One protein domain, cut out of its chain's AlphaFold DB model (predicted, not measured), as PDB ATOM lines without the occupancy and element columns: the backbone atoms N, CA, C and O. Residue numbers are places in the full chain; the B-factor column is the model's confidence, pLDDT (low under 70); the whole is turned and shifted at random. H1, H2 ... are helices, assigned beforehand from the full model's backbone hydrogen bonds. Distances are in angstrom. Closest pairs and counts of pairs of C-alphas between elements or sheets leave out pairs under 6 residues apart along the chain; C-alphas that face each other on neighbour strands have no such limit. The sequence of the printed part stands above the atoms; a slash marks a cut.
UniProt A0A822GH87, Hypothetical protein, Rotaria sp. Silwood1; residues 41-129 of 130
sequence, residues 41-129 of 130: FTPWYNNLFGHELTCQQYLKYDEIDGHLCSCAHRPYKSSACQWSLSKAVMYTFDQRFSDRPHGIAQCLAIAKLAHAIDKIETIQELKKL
ATOM      1  N   PHE A  41      17.910 -15.598  40.108       88.44
ATOM      2  CA  PHE A  41      17.456 -15.804  41.479       88.44
ATOM      3  C   PHE A  41      17.614 -14.562  42.360       88.44
ATOM      4  O   PHE A  41      16.668 -14.195  43.051       88.44
ATOM      5  N   THR A  42      18.775 -13.895  42.343       80.69
ATOM      6  CA  THR A  42      19.024 -12.750  43.240       80.69
ATOM      7  C   THR A  42      18.038 -11.598  43.009       80.69
ATOM      8  O   THR A  42      17.424 -11.159  43.985       80.69
ATOM      9  N   PRO A  43      17.826 -11.110  41.766       80.62
ATOM     10  CA  PRO A  43      16.830 -10.071  41.511       80.62
ATOM     11  C   PRO A  43      15.413 -10.515  41.882       80.62
ATOM     12  O   PRO A  43      14.689  -9.760  42.526       80.62
ATOM     13  N   TRP A  44      15.035 -11.749  41.528       86.44
ATOM     14  CA  TRP A  44      13.720 -12.303  41.850       86.44
ATOM     15  C   TRP A  44      13.463 -12.346  43.363       86.44
ATOM     16  O   TRP A  44      12.436 -11.858  43.835       86.44
ATOM     17  N   TYR A  45      14.418 -12.870  44.134       83.00
ATOM     18  CA  TYR A  45      14.295 -12.998  45.581       83.00
ATOM     19  C   TYR A  45      14.203 -11.623  46.252       83.00
ATOM     20  O   TYR A  45      13.330 -11.403  47.089       83.00
ATOM     21  N   ASN A  46      15.050 -10.673  45.843       77.12
ATOM     22  CA  ASN A  46      15.041  -9.313  46.388       77.12
ATOM     23  C   ASN A  46      13.764  -8.537  46.033       77.12
ATOM     24  O   ASN A  46      13.345  -7.682  46.804       77.12
ATOM     25  N   ASN A  47      13.149  -8.819  44.884       78.44
ATOM     26  CA  ASN A  47      11.865  -8.235  44.504       78.44
ATOM     27  C   ASN A  47      10.715  -8.783  45.367       78.44
ATOM     28  O   ASN A  47       9.863  -8.030  45.825       78.44
ATOM     29  N   LEU A  48      10.696 -10.099  45.604       79.06
ATOM     30  CA  LEU A  48       9.646 -10.750  46.391       79.06
ATOM     31  C   LEU A  48       9.745 -10.421  47.886       79.06
ATOM     32  O   LEU A  48       8.735 -10.182  48.542       79.06
ATOM     33  N   PHE A  49      10.965 -10.399  48.414       74.19
ATOM     34  CA  PHE A  49      11.266 -10.096  49.810       74.19
ATOM     35  C   PHE A  49      11.950  -8.733  49.924       74.19
ATOM     36  O   PHE A  49      13.003  -8.601  50.551       74.19
ATOM     37  N   GLY A  50      11.346  -7.727  49.283       62.44
ATOM     38  CA  GLY A  50      11.828  -6.353  49.302       62.44
ATOM     39  C   GLY A  50      12.001  -5.823  50.724       62.44
ATOM     40  O   GLY A  50      11.269  -6.181  51.648       62.44
ATOM     41  N   HIS A  51      12.997  -4.963  50.909       61.88
ATOM     42  CA  HIS A  51      13.218  -4.276  52.175       61.88
ATOM     43  C   HIS A  51      12.744  -2.835  52.058       61.88
ATOM     44  O   HIS A  51      13.127  -2.123  51.130       61.88
ATOM     45  N   GLU A  52      11.964  -2.385  53.035       58.31
ATOM     46  CA  GLU A  52      11.732  -0.959  53.203       58.31
ATOM     47  C   GLU A  52      12.994  -0.312  53.789       58.31
ATOM     48  O   GLU A  52      13.621  -0.842  54.713       58.31
ATOM     49  N   LEU A  53      13.362   0.866  53.274       54.66
ATOM     50  CA  LEU A  53      14.475   1.680  53.792       54.66
ATOM     51  C   LEU A  53      14.288   2.075  55.274       54.66
ATOM     52  O   LEU A  53      15.216   2.567  55.906       54.66
ATOM     53  N   THR A  54      13.095   1.845  55.818       57.19
ATOM     54  CA  THR A  54      12.652   2.104  57.193       57.19
ATOM     55  C   THR A  54      12.854   0.914  58.139       57.19
ATOM     56  O   THR A  54      12.417   0.984  59.288       57.19
ATOM     57  N   CYS A  55      13.499  -0.179  57.700       60.44
ATOM     58  CA  CYS A  55      13.816  -1.335  58.551       60.44
ATOM     59  C   CYS A  55      14.436  -0.872  59.890       60.44
ATOM     60  O   CYS A  55      15.540  -0.348  59.917       60.44
ATOM     61  N   GLN A  56      13.761  -1.085  61.029       58.97
ATOM     62  CA  GLN A  56      14.273  -0.660  62.351       58.97
ATOM     63  C   GLN A  56      15.558  -1.396  62.772       58.97
ATOM     64  O   GLN A  56      16.286  -0.953  63.653       58.97
ATOM     65  N   GLN A  57      15.838  -2.523  62.120       58.34
ATOM     66  CA  GLN A  57      17.049  -3.331  62.259       58.34
ATOM     67  C   GLN A  57      18.157  -2.939  61.265       58.34
ATOM     68  O   GLN A  57      19.089  -3.703  61.006       58.34
ATOM     69  N   TYR A  58      18.031  -1.765  60.653       55.34
ATOM     70  CA  TYR A  58      18.984  -1.218  59.706       55.34
ATOM     71  C   TYR A  58      20.242  -0.734  60.424       55.34
ATOM     72  O   TYR A  58      20.214   0.194  61.229       55.34
ATOM     73  N   LEU A  59      21.368  -1.356  60.093       56.31
ATOM     74  CA  LEU A  59      22.696  -0.893  60.453       56.31
ATOM     75  C   LEU A  59      23.391  -0.398  59.183       56.31
ATOM     76  O   LEU A  59      23.576  -1.138  58.209       56.31
ATOM     77  N   LYS A  60      23.769   0.881  59.188       51.00
ATOM     78  CA  LYS A  60      24.543   1.493  58.110       51.00
ATOM     79  C   LYS A  60      26.000   1.052  58.246       51.00
ATOM     80  O   LYS A  60      26.719   1.543  59.107       51.00
ATOM     81  N   TYR A  61      26.405   0.099  57.415       52.81
ATOM     82  CA  TYR A  61      27.804  -0.263  57.218       52.81
ATOM     83  C   TYR A  61      28.180   0.133  55.794       52.81
ATOM     84  O   TYR A  61      27.619  -0.409  54.847       52.81
ATOM     85  N   ASP A  62      29.103   1.083  55.656       44.81
ATOM     86  CA  ASP A  62      29.513   1.638  54.357       44.81
ATOM     87  C   ASP A  62      30.599   0.783  53.661       44.81
ATOM     88  O   ASP A  62      30.936   1.011  52.504       44.81
ATOM     89  N   GLU A  63      31.124  -0.236  54.349       45.84
ATOM     90  CA  GLU A  63      32.222  -1.099  53.874       45.84
ATOM     91  C   GLU A  63      31.746  -2.434  53.275       45.84
ATOM     92  O   GLU A  63      32.540  -3.219  52.760       45.84
ATOM     93  N   ILE A  64      30.440  -2.713  53.340       46.25
ATOM     94  CA  ILE A  64      29.817  -3.905  52.764       46.25
ATOM     95  C   ILE A  64      28.628  -3.418  51.937       46.25
ATOM     96  O   ILE A  64      27.808  -2.657  52.428       46.25
ATOM     97  N   ASP A  65      28.590  -3.835  50.678       36.31
ATOM     98  CA  ASP A  65      27.711  -3.393  49.591       36.31
ATOM     99  C   ASP A  65      26.227  -3.171  49.982       36.31
ATOM    100  O   ASP A  65      25.351  -4.044  49.888       36.31
ATOM    101  N   GLY A  66      25.973  -1.944  50.441       48.56
ATOM    102  CA  GLY A  66      24.677  -1.431  50.858       48.56
ATOM    103  C   GLY A  66      24.244  -1.836  52.272       48.56
ATOM    104  O   GLY A  66      24.574  -2.896  52.807       48.56
ATOM    105  N   HIS A  67      23.405  -0.980  52.849       45.25
ATOM    106  CA  HIS A  67      22.899  -1.049  54.216       45.25
ATOM    107  C   HIS A  67      22.497  -2.460  54.687       45.25
ATOM    108  O   HIS A  67      21.690  -3.154  54.059       45.25
ATOM    109  N   LEU A  68      23.041  -2.894  55.825       50.31
ATOM    110  CA  LEU A  68      22.726  -4.182  56.432       50.31
ATOM    111  C   LEU A  68      21.495  -4.047  57.318       50.31
ATOM    112  O   LEU A  68      21.590  -3.681  58.481       50.31
ATOM    113  N   CYS A  69      20.331  -4.396  56.788       52.31
ATOM    114  CA  CYS A  69      19.201  -4.754  57.636       52.31
ATOM    115  C   CYS A  69      19.511  -6.140  58.237       52.31
ATOM    116  O   CYS A  69      19.795  -7.081  57.492       52.31
ATOM    117  N   SER A  70      19.513  -6.280  59.569       54.97
ATOM    118  CA  SER A  70      19.763  -7.573  60.241       54.97
ATOM    119  C   SER A  70      18.601  -8.564  60.106       54.97
ATOM    120  O   SER A  70      18.620  -9.627  60.729       54.97
ATOM    121  N   CYS A  71      17.588  -8.228  59.305       57.47
ATOM    122  CA  CYS A  71      16.479  -9.110  58.997       57.47
ATOM    123  C   CYS A  71      16.999 -10.428  58.421       57.47
ATOM    124  O   CYS A  71      17.779 -10.453  57.466       57.47
ATOM    125  N   ALA A  72      16.493 -11.536  58.969       56.38
ATOM    126  CA  ALA A  72      16.845 -12.898  58.569       56.38
ATOM    127  C   ALA A  72      16.672 -13.160  57.059       56.38
ATOM    128  O   ALA A  72      17.260 -14.099  56.527       56.38
ATOM    129  N   HIS A  73      15.905 -12.312  56.369       56.97
ATOM    130  CA  HIS A  73      15.610 -12.387  54.944       56.97
ATOM    131  C   HIS A  73      16.748 -11.923  54.017       56.97
ATOM    132  O   HIS A  73      16.642 -12.198  52.825       56.97
ATOM    133  N   ARG A  74      17.841 -11.307  54.513       63.12
ATOM    134  CA  ARG A  74      19.032 -10.941  53.705       63.12
ATOM    135  C   ARG A  74      20.247 -11.835  54.025       63.12
ATOM    136  O   ARG A  74      21.148 -11.411  54.750       63.12
ATOM    137  N   PRO A  75      20.333 -13.068  53.492       60.22
ATOM    138  CA  PRO A  75      21.467 -13.951  53.783       60.22
ATOM    139  C   PRO A  75      22.779 -13.536  53.119       60.22
ATOM    140  O   PRO A  75      23.844 -13.857  53.645       60.22
ATOM    141  N   TYR A  76      22.723 -12.822  51.989       61.38
ATOM    142  CA  TYR A  76      23.907 -12.341  51.279       61.38
ATOM    143  C   TYR A  76      23.986 -10.816  51.320       61.38
ATOM    144  O   TYR A  76      23.057 -10.101  50.945       61.38
ATOM    145  N   LYS A  77      25.119 -10.333  51.831       56.44
ATOM    146  CA  LYS A  77      25.341  -8.932  52.205       56.44
ATOM    147  C   LYS A  77      25.871  -8.065  51.064       56.44
ATOM    148  O   LYS A  77      25.843  -6.851  51.192       56.44
ATOM    149  N   SER A  78      26.323  -8.677  49.969       59.22
ATOM    150  CA  SER A  78      26.692  -7.978  48.739       59.22
ATOM    151  C   SER A  78      25.850  -8.455  47.566       59.22
ATOM    152  O   SER A  78      25.552  -9.642  47.447       59.22
ATOM    153  N   SER A  79      25.483  -7.515  46.699       54.66
ATOM    154  CA  SER A  79      24.839  -7.748  45.406       54.66
ATOM    155  C   SER A  79      25.707  -8.582  44.457       54.66
ATOM    156  O   SER A  79      25.172  -9.296  43.613       54.66
ATOM    157  N   ALA A  80      27.032  -8.559  44.642       57.97
ATOM    158  CA  ALA A  80      27.983  -9.385  43.908       57.97
ATOM    159  C   ALA A  80      28.111 -10.812  44.473       57.97
ATOM    160  O   ALA A  80      28.703 -11.680  43.827       57.97
ATOM    161  N   CYS A  81      27.572 -11.092  45.666       68.19
ATOM    162  CA  CYS A  81      27.573 -12.448  46.198       68.19
ATOM    163  C   CYS A  81      26.625 -13.336  45.389       68.19
ATOM    164  O   CYS A  81      25.413 -13.128  45.361       68.19
ATOM    165  N   GLN A  82      27.175 -14.385  44.784       75.25
ATOM    166  CA  GLN A  82      26.367 -15.418  44.155       75.25
ATOM    167  C   GLN A  82      25.784 -16.365  45.206       75.25
ATOM    168  O   GLN A  82      26.483 -16.838  46.107       75.25
ATOM    169  N   TRP A  83      24.497 -16.675  45.069       83.38
ATOM    170  CA  TRP A  83      23.832 -17.639  45.933       83.38
ATOM    171  C   TRP A  83      24.362 -19.048  45.678       83.38
ATOM    172  O   TRP A  83      24.470 -19.490  44.535       83.38
ATOM    173  N   SER A  84      24.634 -19.790  46.747       87.12
ATOM    174  CA  SER A  84      24.748 -21.249  46.636       87.12
ATOM    175  C   SER A  84      23.365 -21.865  46.402       87.12
ATOM    176  O   SER A  84      22.357 -21.323  46.866       87.12
ATOM    177  N   LEU A  85      23.317 -23.008  45.708       87.56
ATOM    178  CA  LEU A  85      22.064 -23.719  45.446       87.56
ATOM    179  C   LEU A  85      21.394 -24.138  46.760       87.56
ATOM    180  O   LEU A  85      20.194 -23.925  46.926       87.56
ATOM    181  N   SER A  86      22.164 -24.655  47.725       85.56
ATOM    182  CA  SER A  86      21.648 -25.004  49.054       85.56
ATOM    183  C   SER A  86      20.971 -23.840  49.765       85.56
ATOM    184  O   SER A  86      19.869 -24.001  50.289       85.56
ATOM    185  N   LYS A  87      21.594 -22.655  49.773       84.12
ATOM    186  CA  LYS A  87      21.008 -21.474  50.412       84.12
ATOM    187  C   LYS A  87      19.772 -20.995  49.667       84.12
ATOM    188  O   LYS A  87      18.784 -20.701  50.328       84.12
ATOM    189  N   ALA A  88      19.787 -20.969  48.336       87.56
ATOM    190  CA  ALA A  88      18.610 -20.583  47.561       87.56
ATOM    191  C   ALA A  88      17.409 -21.491  47.877       87.56
ATOM    192  O   ALA A  88      16.341 -21.005  48.233       87.56
ATOM    193  N   VAL A  89      17.609 -22.811  47.876       87.88
ATOM    194  CA  VAL A  89      16.566 -23.785  48.243       87.88
ATOM    195  C   VAL A  89      16.084 -23.594  49.680       87.88
ATOM    196  O   VAL A  89      14.878 -23.590  49.925       87.88
ATOM    197  N   MET A  90      17.008 -23.420  50.626       85.06
ATOM    198  CA  MET A  90      16.674 -23.239  52.039       85.06
ATOM    199  C   MET A  90      15.822 -21.989  52.260       85.06
ATOM    200  O   MET A  90      14.817 -22.061  52.951       85.06
ATOM    201  N   TYR A  91      16.184 -20.863  51.647       83.31
ATOM    202  CA  TYR A  91      15.457 -19.605  51.823       83.31
ATOM    203  C   TYR A  91      14.149 -19.533  51.032       83.31
ATOM    204  O   TYR A  91      13.255 -18.788  51.417       83.31
ATOM    205  N   THR A  92      14.007 -20.299  49.949       86.62
ATOM    206  CA  THR A  92      12.766 -20.325  49.162       86.62
ATOM    207  C   THR A  92      11.756 -21.356  49.662       86.62
ATOM    208  O   THR A  92      10.556 -21.103  49.601       86.62
ATOM    209  N   PHE A  93      12.211 -22.515  50.143       87.12
ATOM    210  CA  PHE A  93      11.335 -23.653  50.448       87.12
ATOM    211  C   PHE A  93      11.437 -24.168  51.890       87.12
ATOM    212  O   PHE A  93      10.824 -25.192  52.187       87.12
ATOM    213  N   ASP A  94      12.235 -23.525  52.752       82.62
ATOM    214  CA  ASP A  94      12.571 -24.000  54.108       82.62
ATOM    215  C   ASP A  94      13.084 -25.455  54.124       82.62
ATOM    216  O   ASP A  94      12.803 -26.268  55.003       82.62
ATOM    217  N   GLN A  95      13.833 -25.820  53.080       80.81
ATOM    218  CA  GLN A  95      14.357 -27.170  52.879       80.81
ATOM    219  C   GLN A  95      15.871 -27.182  53.039       80.81
ATOM    220  O   GLN A  95      16.600 -26.456  52.362       80.81
ATOM    221  N   ARG A  96      16.371 -28.061  53.912       78.00
ATOM    222  CA  ARG A  96      17.813 -28.293  54.024       78.00
ATOM    223  C   ARG A  96      18.286 -29.144  52.859       78.00
ATOM    224  O   ARG A  96      17.807 -30.252  52.637       78.00
ATOM    225  N   PHE A  97      19.271 -28.616  52.153       72.75
ATOM    226  CA  PHE A  97      19.884 -29.238  50.998       72.75
ATOM    227  C   PHE A  97      21.401 -29.233  51.181       72.75
ATOM    228  O   PHE A  97      21.969 -28.232  51.615       72.75
ATOM    229  N   SER A  98      22.063 -30.352  50.890       69.81
ATOM    230  CA  SER A  98      23.523 -30.413  50.905       69.81
ATOM    231  C   SER A  98      24.055 -30.144  49.506       69.81
ATOM    232  O   SER A  98      23.632 -30.804  48.565       69.81
ATOM    233  N   ASP A  99      25.048 -29.263  49.381       63.62
ATOM    234  CA  ASP A  99      25.768 -29.054  48.115       63.62
ATOM    235  C   ASP A  99      26.654 -30.256  47.721       63.62
ATOM    236  O   ASP A  99      27.314 -30.236  46.682       63.62
ATOM    237  N   ARG A 100      26.670 -31.335  48.522       65.44
ATOM    238  CA  ARG A 100      27.318 -32.599  48.145       65.44
ATOM    239  C   ARG A 100      26.692 -33.148  46.852       65.44
ATOM    240  O   ARG A 100      25.492 -32.980  46.633       65.44
ATOM    241  N   PRO A 101      27.480 -33.818  45.992       58.84
ATOM    242  CA  PRO A 101      27.065 -34.170  44.638       58.84
ATOM    243  C   PRO A 101      26.055 -35.328  44.629       58.84
ATOM    244  O   PRO A 101      26.386 -36.468  44.326       58.84
ATOM    245  N   HIS A 102      24.791 -35.031  44.928       70.75
ATOM    246  CA  HIS A 102      23.650 -35.857  44.542       70.75
ATOM    247  C   HIS A 102      22.973 -35.204  43.337       70.75
ATOM    248  O   HIS A 102      22.057 -34.395  43.489       70.75
ATOM    249  N   GLY A 103      23.437 -35.556  42.131       78.06
ATOM    250  CA  GLY A 103      23.029 -34.904  40.879       78.06
ATOM    251  C   GLY A 103      21.511 -34.817  40.683       78.06
ATOM    252  O   GLY A 103      21.005 -33.764  40.320       78.06
ATOM    253  N   ILE A 104      20.757 -35.869  41.026       84.12
ATOM    254  CA  ILE A 104      19.284 -35.869  40.912       84.12
ATOM    255  C   ILE A 104      18.648 -34.816  41.830       84.12
ATOM    256  O   ILE A 104      17.744 -34.090  41.415       84.12
ATOM    257  N   ALA A 105      19.123 -34.712  43.071       84.19
ATOM    258  CA  ALA A 105      18.581 -33.769  44.041       84.19
ATOM    259  C   ALA A 105      18.899 -32.316  43.641       84.19
ATOM    260  O   ALA A 105      18.042 -31.445  43.782       84.19
ATOM    261  N   GLN A 106      20.088 -32.072  43.073       87.62
ATOM    262  CA  GLN A 106      20.458 -30.776  42.494       87.62
ATOM    263  C   GLN A 106      19.565 -30.421  41.299       87.62
ATOM    264  O   GLN A 106      19.007 -29.327  41.263       87.62
ATOM    265  N   CYS A 107      19.353 -31.350  40.361       88.88
ATOM    266  CA  CYS A 107      18.467 -31.129  39.217       88.88
ATOM    267  C   CYS A 107      17.036 -30.787  39.656       88.88
ATOM    268  O   CYS A 107      16.442 -29.840  39.144       88.88
ATOM    269  N   LEU A 108      16.494 -31.516  40.639       89.94
ATOM    270  CA  LEU A 108      15.164 -31.239  41.182       89.94
ATOM    271  C   LEU A 108      15.096 -29.862  41.858       89.94
ATOM    272  O   LEU A 108      14.112 -29.146  41.685       89.94
ATOM    273  N   ALA A 109      16.125 -29.482  42.616       91.12
ATOM    274  CA  ALA A 109      16.216 -28.164  43.234       91.12
ATOM    275  C   ALA A 109      16.210 -27.038  42.187       91.12
ATOM    276  O   ALA A 109      15.430 -26.095  42.309       91.12
ATOM    277  N   ILE A 110      17.022 -27.169  41.135       92.75
ATOM    278  CA  ILE A 110      17.090 -26.200  40.032       92.75
ATOM    279  C   ILE A 110      15.734 -26.090  39.331       92.75
ATOM    280  O   ILE A 110      15.249 -24.983  39.118       92.75
ATOM    281  N   ALA A 111      15.086 -27.221  39.036       92.00
ATOM    282  CA  ALA A 111      13.771 -27.236  38.401       92.00
ATOM    283  C   ALA A 111      12.694 -26.554  39.263       92.00
ATOM    284  O   ALA A 111      11.886 -25.782  38.750       92.00
ATOM    285  N   LYS A 112      12.697 -26.794  40.582       92.12
ATOM    286  CA  LYS A 112      11.776 -26.130  41.518       92.12
ATOM    287  C   LYS A 112      11.987 -24.616  41.551       92.12
ATOM    288  O   LYS A 112      11.010 -23.872  41.525       92.12
ATOM    289  N   LEU A 113      13.242 -24.166  41.609       92.94
ATOM    290  CA  LEU A 113      13.578 -22.741  41.608       92.94
ATOM    291  C   LEU A 113      13.193 -22.073  40.285       92.94
ATOM    292  O   LEU A 113      12.547 -21.033  40.313       92.94
ATOM    293  N   ALA A 114      13.505 -22.702  39.147       93.31
ATOM    294  CA  ALA A 114      13.092 -22.227  37.827       93.31
ATOM    295  C   ALA A 114      11.571 -22.031  37.755       93.31
ATOM    296  O   ALA A 114      11.098 -20.953  37.412       93.31
ATOM    297  N   HIS A 115      10.806 -23.038  38.188       92.06
ATOM    298  CA  HIS A 115       9.349 -22.957  38.206       92.06
ATOM    299  C   HIS A 115       8.820 -21.828  39.105       92.06
ATOM    300  O   HIS A 115       7.867 -21.144  38.737       92.06
ATOM    301  N   ALA A 116       9.421 -21.622  40.282       89.69
ATOM    302  CA  ALA A 116       9.022 -20.556  41.199       89.69
ATOM    303  C   ALA A 116       9.285 -19.154  40.621       89.69
ATOM    304  O   ALA A 116       8.433 -18.273  40.753       89.69
ATOM    305  N   ILE A 117      10.435 -18.969  39.962       89.44
ATOM    306  CA  ILE A 117      10.807 -17.715  39.296       89.44
ATOM    307  C   ILE A 117       9.842 -17.430  38.142       89.44
ATOM    308  O   ILE A 117       9.153 -16.408  38.165       89.44
ATOM    309  N   ASP A 118       9.703 -18.377  37.209       87.56
ATOM    310  CA  ASP A 118       8.894 -18.213  35.995       87.56
ATOM    311  C   ASP A 118       7.409 -17.937  36.330       87.56
ATOM    312  O   ASP A 118       6.753 -17.096  35.707       87.56
ATOM    313  N   LYS A 119       6.859 -18.599  37.361       81.81
ATOM    314  CA  LYS A 119       5.459 -18.415  37.779       81.81
ATOM    315  C   LYS A 119       5.184 -17.011  38.327       81.81
ATOM    316  O   LYS A 119       4.112 -16.463  38.082       81.81
ATOM    317  N   ILE A 120       6.115 -16.435  39.088       72.12
ATOM    318  CA  ILE A 120       5.939 -15.098  39.678       72.12
ATOM    319  C   ILE A 120       6.142 -14.006  38.631       72.12
ATOM    320  O   ILE A 120       5.362 -13.055  38.620       72.12
ATOM    321  N   GLU A 121       7.120 -14.158  37.735       72.00
ATOM    322  CA  GLU A 121       7.315 -13.240  36.603       72.00
ATOM    323  C   GLU A 121       6.040 -13.162  35.751       72.00
ATOM    324  O   GLU A 121       5.521 -12.071  35.519       72.00
ATOM    325  N   THR A 122       5.440 -14.316  35.434       71.75
ATOM    326  CA  THR A 122       4.173 -14.391  34.684       71.75
ATOM    327  C   THR A 122       3.035 -13.631  35.382       71.75
ATOM    328  O   THR A 122       2.294 -12.880  34.752       71.75
ATOM    329  N   ILE A 123       2.884 -13.786  36.702       66.44
ATOM    330  CA  ILE A 123       1.840 -13.083  37.469       66.44
ATOM    331  C   ILE A 123       2.085 -11.567  37.473       66.44
ATOM    332  O   ILE A 123       1.135 -10.790  37.403       66.44
ATOM    333  N   GLN A 124       3.341 -11.130  37.575       65.12
ATOM    334  CA  GLN A 124       3.685  -9.707  37.564       65.12
ATOM    335  C   GLN A 124       3.473  -9.065  36.192       65.12
ATOM    336  O   GLN A 124       3.067  -7.908  36.134       65.12
ATOM    337  N   GLU A 125       3.729  -9.788  35.105       68.25
ATOM    338  CA  GLU A 125       3.455  -9.324  33.743       68.25
ATOM    339  C   GLU A 125       1.957  -9.150  33.492       68.25
ATOM    340  O   GLU A 125       1.546  -8.107  32.992       68.25
ATOM    341  N   LEU A 126       1.133 -10.112  33.920       61.09
ATOM    342  CA  LEU A 126      -0.324 -10.022  33.787       61.09
ATOM    343  C   LEU A 126      -0.900  -8.804  34.522       61.09
ATOM    344  O   LEU A 126      -1.729  -8.096  33.965       61.09
ATOM    345  N   LYS A 127      -0.399  -8.497  35.726       62.94
ATOM    346  CA  LYS A 127      -0.822  -7.316  36.502       62.94
ATOM    347  C   LYS A 127      -0.430  -5.969  35.887       62.94
ATOM    348  O   LYS A 127      -0.945  -4.949  36.319       62.94
ATOM    349  N   LYS A 128       0.520  -5.932  34.946       65.12
ATOM    350  CA  LYS A 128       0.924  -4.698  34.241       65.12
ATOM    351  C   LYS A 128       0.058  -4.406  33.011       65.12
ATOM    352  O   LYS A 128       0.228  -3.356  32.401       65.12
ATOM    353  N   LEU A 129      -0.787  -5.357  32.613       61.84
ATOM    354  CA  LEU A 129      -1.700  -5.244  31.474       61.84
ATOM    355  C   LEU A 129      -3.117  -4.805  31.888       61.84
ATOM    356  O   LEU A 129      -3.948  -4.579  31.011       61.84
TER     357      LEU A 129
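This is residues 41 to 129 of the 130 residues of the protein "Hypothetical protein" of Rotaria sp. Silwood1 (UniProt A0A822GH87). One long helix, H3, runs along one side of the model, two short helices, H1 and H2, pack on the same side of it, and beyond them a long loop, residues 49 to 84, reaches away from H3 and folds back. The far end of H3 and the residues after it, 122 to 129, stick out free. The printed part has 89 residues with three named helices, in the order H1, H2, H3, and no named strand; the class is all helix, though under half of the residues, 41 of 89, are in named elements. The whole is loose, with a radius of gyration of the C-alphas of 15.1 A, and flat in outline, spanning 41 by 41 by 21 A.

H3, the longest helix, holds residues 103 to 126 and measures 34.9 A from first to last C-alpha, from C-alpha 103 at (23.029, -34.904, 40.879) to C-alpha 126 at (-0.324, -10.022, 33.787). H2 holds residues 85 to 93 and measures 11.8 A. H1 holds residues 41 to 48, measures 10.5 A and begins with C-alpha 41 at (17.456, -15.804, 41.479). Outside the helices, residues 58 to 59 make a short antiparallel pairing with residues 68 to 69.

H3 touches H2 with its residues 106 to 113 alone; their closest C-alphas, those of Val 89 and Ala 109, are 6.7 A apart. H2 and H3 run the same way at a steep tilt of 51 degrees. Farther along, H3 touches H1 with residues 113 to 117 alone, and only just, with 3 pairs of C-alphas within 8 A; the closest are those of Trp 44 and Ile 117, 6.7 A apart. H1 and H3 run the same way at a steep tilt of 43 degrees. H1 and H2 are close but not clearly touching: their closest C-alphas, those of Phe 41 and Ala 88, are 7.8 A apart. These two helices run the same way at a shallow tilt of 21 degrees. In H1, H2 and H3 every O i to N i+4 pair is within hydrogen-bond range.

The two C-alphas farthest apart are those of Arg 100 and Leu 129, 43.2 A. Without residues 122 to 129, which stand free, the body has 81 residues and spans 41 by 28 by 20 A. The link from H1 to H2, 36 residues, is long; the link from H2 to H3, 9 residues, is short. The printed part has no cut. The mean pLDDT of the printed part is 71.1, and 43 residues are under 70: residues 50 to 81, 98 to 101 and 123 to 129.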